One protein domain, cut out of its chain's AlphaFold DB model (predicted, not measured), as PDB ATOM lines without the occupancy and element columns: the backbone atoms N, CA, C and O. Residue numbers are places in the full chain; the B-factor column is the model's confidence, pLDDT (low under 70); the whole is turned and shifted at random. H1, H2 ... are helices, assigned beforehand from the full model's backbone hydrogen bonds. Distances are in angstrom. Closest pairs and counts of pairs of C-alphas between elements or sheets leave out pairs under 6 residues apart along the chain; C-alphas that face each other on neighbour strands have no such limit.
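What this domain is: This is residues 210 to 261 of the 261 residues of an uncharacterized protein of Ilumatobacter sp (UniProt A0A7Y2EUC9). Four short helices follow one another round an open horseshoe with few contacts between them: H1 makes one side, H2 and H3 turn the bend side by side, and H4 stands at the other end. The first stretch, residues 210 to 216, lies at the open side between H1 and H4. The printed part has 52 residues with four named helices, H1 to H4, and no named strand; its class is all helix. It is compact, with a radius of gyration of the C-alphas of 10.6 A, and rounded, spanning 26 by 20 by 18 A.

Where its parts are: H1 is residues 217 to 225, 12.3 A long, and begins at C-alpha 217 (10.285, 55.645, -23.389). H2 is residues 227 to 232, 8.6 A. H3 is residues 236 to 245, 14.1 A, with C-alpha 236 at (27.950, 61.772, -9.151). H4 is residues 250 to 259, 14.5 A, and ends at C-alpha 259 (21.802, 44.702, -21.399).

How they stand to each other: H1 and H2 are close but not clearly touching, at a steep tilt of 54 degrees, the same way; their closest C-alphas, Leu 223 and Leu 230, are 7.7 A apart. H2 and H3 are close but not clearly touching, at a shallow tilt of 16 degrees, opposite ways, with closest C-alphas Leu 230 and Leu 239 at 7.0 A. H1 and H3 are close but not clearly touching, with closest C-alphas Leu 223 and Tyr 243 at 7.7 A. H3 and H4 are about perpendicular at 89 degrees, close but not clearly touching, with closest C-alphas Leu 240 and Asn 250 at 8.0 A. H4 is apart from H1 and H2. In H1, H2, H3 and H4 every O i to N i+4 pair is within hydrogen-bond range.

The domain as a whole: The C-alphas farthest apart, Asp 228 and Gly 261, are 27.1 A apart. The printed part has no cut, and the three links between helices are tight. The mean pLDDT of the printed part is 82.2; residues 258 to 261, of which 258 and 259 belong to H4, are under 70.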
ATOM      1  N   LEU A 210      18.300  56.464 -26.566       82.62
ATOM      2  CA  LEU A 210      18.165  56.119 -25.146       82.62
ATOM      3  C   LEU A 210      17.324  54.849 -24.957       82.62
ATOM      4  O   LEU A 210      17.699  53.959 -24.189       82.62
ATOM      5  N   VAL A 211      16.228  54.699 -25.700       87.69
ATOM      6  CA  VAL A 211      15.431  53.464 -25.663       87.69
ATOM      7  C   VAL A 211      16.251  52.261 -26.138       87.69
ATOM      8  O   VAL A 211      16.230  51.203 -25.504       87.69
ATOM      9  N   THR A 212      17.045  52.428 -27.194       84.44
ATOM     10  CA  THR A 212      17.964  51.395 -27.702       84.44
ATOM     11  C   THR A 212      19.044  51.033 -26.682       84.44
ATOM     12  O   THR A 212      19.411  49.864 -26.556       84.44
ATOM     13  N   GLN A 213      19.515  52.006 -25.898       80.50
ATOM     14  CA  GLN A 213      20.449  51.783 -24.791       80.50
ATOM     15  C   GLN A 213      19.810  51.034 -23.607       80.50
ATOM     16  O   GLN A 213      20.534  50.608 -22.709       80.50
ATOM     17  N   GLY A 214      18.489  50.816 -23.618       83.38
ATOM     18  CA  GLY A 214      17.762  49.991 -22.650       83.38
ATOM     19  C   GLY A 214      16.855  50.773 -21.698       83.38
ATOM     20  O   GLY A 214      16.203  50.159 -20.842       83.38
ATOM     21  N   PHE A 215      16.784  52.101 -21.835       87.19
ATOM     22  CA  PHE A 215      15.818  52.927 -21.109       87.19
ATOM     23  C   PHE A 215      14.395  52.681 -21.643       87.19
ATOM     24  O   PHE A 215      14.182  52.277 -22.785       87.19
ATOM     25  N   THR A 216      13.383  52.884 -20.808       91.50
ATOM     26  CA  THR A 216      11.992  52.946 -21.274       91.50
ATOM     27  C   THR A 216      11.727  54.296 -21.932       91.50
ATOM     28  O   THR A 216      12.437  55.262 -21.673       91.50
ATOM     29  N   LEU A 217      10.668  54.388 -22.741       88.12
ATOM     30  CA  LEU A 217      10.285  55.645 -23.389       88.12
ATOM     31  C   LEU A 217      10.099  56.789 -22.375       88.12
ATOM     32  O   LEU A 217      10.631  57.871 -22.571       88.12
ATOM     33  N   THR A 218       9.434  56.527 -21.246       93.31
ATOM     34  CA  THR A 218       9.213  57.527 -20.187       93.31
ATOM     35  C   THR A 218      10.510  57.961 -19.495       93.31
ATOM     36  O   THR A 218      10.675  59.133 -19.170       93.31
ATOM     37  N   GLU A 219      11.439  57.029 -19.272       88.69
ATOM     38  CA  GLU A 219      12.766  57.343 -18.726       88.69
ATOM     39  C   GLU A 219      13.567  58.204 -19.723       88.69
ATOM     40  O   GLU A 219      14.172  59.197 -19.328       88.69
ATOM     41  N   ALA A 220      13.527  57.858 -21.013       86.38
ATOM     42  CA  ALA A 220      14.219  58.569 -22.087       86.38
ATOM     43  C   ALA A 220      13.682  59.993 -22.304       86.38
ATOM     44  O   ALA A 220      14.472  60.931 -22.405       86.38
ATOM     45  N   GLU A 221      12.359  60.173 -22.311       89.25
ATOM     46  CA  GLU A 221      11.712  61.489 -22.403       89.25
ATOM     47  C   GLU A 221      12.126  62.401 -21.240       89.25
ATOM     48  O   GLU A 221      12.528  63.541 -21.463       89.25
ATOM     49  N   CYS A 222      12.114  61.885 -20.005       90.38
ATOM     50  CA  CYS A 222      12.520  62.662 -18.832       90.38
ATOM     51  C   CYS A 222      14.006  63.054 -18.862       90.38
ATOM     52  O   CYS A 222      14.365  64.174 -18.487       90.38
ATOM     53  N   LEU A 223      14.883  62.148 -19.312       84.88
ATOM     54  CA  LEU A 223      16.306  62.452 -19.469       84.88
ATOM     55  C   LEU A 223      16.531  63.515 -20.546       84.88
ATOM     56  O   LEU A 223      17.328  64.425 -20.326       84.88
ATOM     57  N   TYR A 224      15.807  63.444 -21.666       84.81
ATOM     58  CA  TYR A 224      15.877  64.455 -22.720       84.81
ATOM     59  C   TYR A 224      15.444  65.839 -22.220       84.81
ATOM     60  O   TYR A 224      16.155  66.819 -22.422       84.81
ATOM     61  N   GLU A 225      14.333  65.925 -21.481       88.50
ATOM     62  CA  GLU A 225      13.867  67.184 -20.872       88.50
ATOM     63  C   GLU A 225      14.885  67.802 -19.896       88.50
ATOM     64  O   GLU A 225      14.834  68.999 -19.614       88.50
ATOM     65  N   ASN A 226      15.824  67.001 -19.386       85.50
ATOM     66  CA  ASN A 226      16.877  67.433 -18.473       85.50
ATOM     67  C   ASN A 226      18.279  67.375 -19.101       85.50
ATOM     68  O   ASN A 226      19.267  67.375 -18.361       85.50
ATOM     69  N   ILE A 227      18.403  67.330 -20.432       79.94
ATOM     70  CA  ILE A 227      19.689  67.096 -21.105       79.94
ATOM     71  C   ILE A 227      20.724  68.192 -20.821       79.94
ATOM     72  O   ILE A 227      21.879  67.879 -20.536       79.94
ATOM     73  N   ASP A 228      20.302  69.454 -20.746       79.31
ATOM     74  CA  ASP A 228      21.178  70.578 -20.376       79.31
ATOM     75  C   ASP A 228      21.694  70.462 -18.937       79.31
ATOM     76  O   ASP A 228      22.832  70.814 -18.623       79.31
ATOM     77  N   ARG A 229      20.867  69.923 -18.034       78.44
ATOM     78  CA  ARG A 229      21.285  69.645 -16.657       78.44
ATOM     79  C   ARG A 229      22.218  68.437 -16.626       78.44
ATOM     80  O   ARG A 229      23.247  68.508 -15.968       78.44
ATOM     81  N   LEU A 230      21.911  67.366 -17.359       76.75
ATOM     82  CA  LEU A 230      22.760  66.171 -17.466       76.75
ATOM     83  C   LEU A 230      24.175  66.509 -17.946       76.75
ATOM     84  O   LEU A 230      25.138  65.965 -17.407       76.75
ATOM     85  N   THR A 231      24.310  67.400 -18.930       74.44
ATOM     86  CA  THR A 231      25.617  67.807 -19.470       74.44
ATOM     87  C   THR A 231      26.379  68.750 -18.537       74.44
ATOM     88  O   THR A 231      27.611  68.740 -18.540       74.44
ATOM     89  N   ALA A 232      25.674  69.514 -17.699       75.88
ATOM     90  CA  ALA A 232      26.266  70.413 -16.709       75.88
ATOM     91  C   ALA A 232      26.640  69.728 -15.377       75.88
ATOM     92  O   ALA A 232      27.430  70.279 -14.601       75.88
ATOM     93  N   VAL A 233      26.092  68.543 -15.086       77.44
ATOM     94  CA  VAL A 233      26.366  67.816 -13.839       77.44
ATOM     95  C   VAL A 233      27.807  67.307 -13.815       77.44
ATOM     96  O   VAL A 233      28.246  66.525 -14.657       77.44
ATOM     97  N   THR A 234      28.549  67.718 -12.787       75.31
ATOM     98  CA  THR A 234      29.943  67.292 -12.551       75.31
ATOM     99  C   THR A 234      30.095  66.386 -11.329       75.31
ATOM    100  O   THR A 234      31.157  65.793 -11.129       75.31
ATOM    101  N   ASP A 235      29.036  66.253 -10.527       84.56
ATOM    102  CA  ASP A 235      28.999  65.457  -9.307       84.56
ATOM    103  C   ASP A 235      28.127  64.199  -9.472       84.56
ATOM    104  O   ASP A 235      27.018  64.237 -10.003       84.56
ATOM    105  N   ASN A 236      28.633  63.059  -8.996       78.06
ATOM    106  CA  ASN A 236      27.950  61.772  -9.151       78.06
ATOM    107  C   ASN A 236      26.689  61.647  -8.279       78.06
ATOM    108  O   ASN A 236      25.791  60.887  -8.634       78.06
ATOM    109  N   GLU A 237      26.614  62.335  -7.137       83.50
ATOM    110  CA  GLU A 237      25.426  62.328  -6.275       83.50
ATOM    111  C   GLU A 237      24.291  63.121  -6.932       83.50
ATOM    112  O   GLU A 237      23.145  62.672  -6.937       83.50
ATOM    113  N   GLU A 238      24.626  64.240  -7.577       82.06
ATOM    114  CA  GLU A 238      23.685  65.032  -8.373       82.06
ATOM    115  C   GLU A 238      23.196  64.278  -9.621       82.06
ATOM    116  O   GLU A 238      22.003  64.294  -9.926       82.06
ATOM    117  N   LEU A 239      24.086  63.538 -10.290       80.75
ATOM    118  CA  LEU A 239      23.723  62.692 -11.431       80.75
ATOM    119  C   LEU A 239      22.751  61.575 -11.022       80.75
ATOM    120  O   LEU A 239      21.757  61.322 -11.699       80.75
ATOM    121  N   LEU A 240      23.019  60.910  -9.895       83.50
ATOM    122  CA  LEU A 240      22.142  59.864  -9.367       83.50
ATOM    123  C   LEU A 240      20.798  60.422  -8.890       83.50
ATOM    124  O   LEU A 240      19.776  59.760  -9.059       83.50
ATOM    125  N   ALA A 241      20.779  61.633  -8.329       85.69
ATOM    126  CA  ALA A 241      19.538  62.319  -7.990       85.69
ATOM    127  C   ALA A 241      18.697  62.598  -9.244       85.69
ATOM    128  O   ALA A 241      17.493  62.350  -9.226       85.69
ATOM    129  N   LEU A 242      19.328  63.017 -10.344       85.62
ATOM    130  CA  LEU A 242      18.648  63.264 -11.615       85.62
ATOM    131  C   LEU A 242      18.071  61.982 -12.237       85.62
ATOM    132  O   LEU A 242      16.926  61.972 -12.684       85.62
ATOM    133  N   TYR A 243      18.810  60.871 -12.192       87.06
ATOM    134  CA  TYR A 243      18.273  59.572 -12.609       87.06
ATOM    135  C   TYR A 243      17.062  59.151 -11.763       87.06
ATOM    136  O   TYR A 243      16.042  58.737 -12.314       87.06
ATOM    137  N   LEU A 244      17.129  59.333 -10.441       89.31
ATOM    138  CA  LEU A 244      16.014  59.043  -9.537       89.31
ATOM    139  C   LEU A 244      14.794  59.942  -9.787       89.31
ATOM    140  O   LEU A 244      13.666  59.462  -9.673       89.31
ATOM    141  N   GLU A 245      14.996  61.216 -10.138       90.25
ATOM    142  CA  GLU A 245      13.922  62.135 -10.550       90.25
ATOM    143  C   GLU A 245      13.184  61.609 -11.793       90.25
ATOM    144  O   GLU A 245      11.957  61.681 -11.847       90.25
ATOM    145  N   CYS A 246      13.909  60.977 -12.720       90.44
ATOM    146  CA  CYS A 246      13.344  60.290 -13.884       90.44
ATOM    147  C   CYS A 246      12.853  58.857 -13.609       90.44
ATOM    148  O   CYS A 246      12.502  58.133 -14.538       90.44
ATOM    149  N   GLY A 247      12.800  58.436 -12.340       89.94
ATOM    150  CA  GLY A 247      12.324  57.110 -11.939       89.94
ATOM    151  C   GLY A 247      13.324  55.975 -12.174       89.94
ATOM    152  O   GLY A 247      12.953  54.809 -12.056       89.94
ATOM    153  N   ILE A 248      14.581  56.305 -12.475       90.44
ATOM    154  CA  ILE A 248      15.655  55.357 -12.771       90.44
ATOM    155  C   ILE A 248      16.477  55.161 -11.496       90.44
ATOM    156  O   ILE A 248      17.342  55.967 -11.146       90.44
ATOM    157  N   ASP A 249      16.200  54.085 -10.765       89.94
ATOM    158  CA  ASP A 249      16.971  53.740  -9.574       89.94
ATOM    159  C   ASP A 249      18.285  53.003  -9.902       89.94
ATOM    160  O   ASP A 249      18.588  52.644 -11.041       89.94
ATOM    161  N   ASN A 250      19.108  52.774  -8.876       82.75
ATOM    162  CA  ASN A 250      20.394  52.094  -9.044       82.75
ATOM    163  C   ASN A 250      20.255  50.643  -9.534       82.75
ATOM    164  O   ASN A 250      21.168  50.146 -10.191       82.75
ATOM    165  N   GLU A 251      19.159  49.953  -9.209       87.44
ATOM    166  CA  GLU A 251      18.925  48.585  -9.689       87.44
ATOM    167  C   GLU A 251      18.623  48.622 -11.191       87.44
ATOM    168  O   GLU A 251      19.253  47.895 -11.965       87.44
ATOM    169  N   ARG A 252      17.783  49.569 -11.618       86.06
ATOM    170  CA  ARG A 252      17.463  49.846 -13.019       86.06
ATOM    171  C   ARG A 252      18.692  50.247 -13.840       86.06
ATOM    172  O   ARG A 252      18.876  49.732 -14.940       86.06
ATOM    173  N   LEU A 253      19.582  51.089 -13.305       83.62
ATOM    174  CA  LEU A 253      20.848  51.451 -13.970       83.62
ATOM    175  C   LEU A 253      21.763  50.236 -14.192       83.62
ATOM    176  O   LEU A 253      22.417  50.126 -15.232       83.62
ATOM    177  N   VAL A 254      21.810  49.312 -13.228       84.81
ATOM    178  CA  VAL A 254      22.595  48.074 -13.347       84.81
ATOM    179  C   VAL A 254      21.988  47.134 -14.389       84.81
ATOM    180  O   VAL A 254      22.737  46.528 -15.154       84.81
ATOM    181  N   GLU A 255      20.659  47.031 -14.459       82.94
ATOM    182  CA  GLU A 255      19.967  46.251 -15.493       82.94
ATOM    183  C   GLU A 255      20.258  46.778 -16.901       82.94
ATOM    184  O   GLU A 255      20.640  45.996 -17.773       82.94
ATOM    185  N   ILE A 256      20.164  48.098 -17.099       81.19
ATOM    186  CA  ILE A 256      20.464  48.769 -18.374       81.19
ATOM    187  C   ILE A 256      21.927  48.524 -18.781       81.19
ATOM    188  O   ILE A 256      22.212  48.103 -19.906       81.19
ATOM    189  N   GLY A 257      22.865  48.693 -17.842       73.38
ATOM    190  CA  GLY A 257      24.287  48.429 -18.078       73.38
ATOM    191  C   GLY A 257      24.613  46.958 -18.371       73.38
ATOM    192  O   GLY A 257      25.597  46.680 -19.054       73.38
ATOM    193  N   ALA A 258      23.793  46.020 -17.890       69.69
ATOM    194  CA  ALA A 258      23.936  44.591 -18.166       69.69
ATOM    195  C   ALA A 258      23.336  44.170 -19.520       69.69
ATOM    196  O   ALA A 258      23.775  43.166 -20.076       69.69
ATOM    197  N   SER A 259      22.360  44.914 -20.053       60.47
ATOM    198  CA  SER A 259      21.802  44.702 -21.399       60.47
ATOM    199  C   SER A 259      22.625  45.329 -22.530       60.47
ATOM    200  O   SER A 259      22.436  44.960 -23.685       60.47
ATOM    201  N   ALA A 260      23.536  46.255 -22.212       53.75
ATOM    202  CA  ALA A 260      24.361  46.982 -23.181       53.75
ATOM    203  C   ALA A 260      25.715  46.306 -23.517       53.75
ATOM    204  O   ALA A 260      26.555  46.922 -24.178       53.75
ATOM    205  N   GLY A 261      25.960  45.071 -23.053       41.69
ATOM    206  CA  GLY A 261      27.189  44.293 -23.290       41.69
ATOM    207  C   GLY A 261      26.918  42.893 -23.823       41.69
ATOM    208  O   GLY A 261      27.802  42.379 -24.545       41.69
TER     209      GLY A 261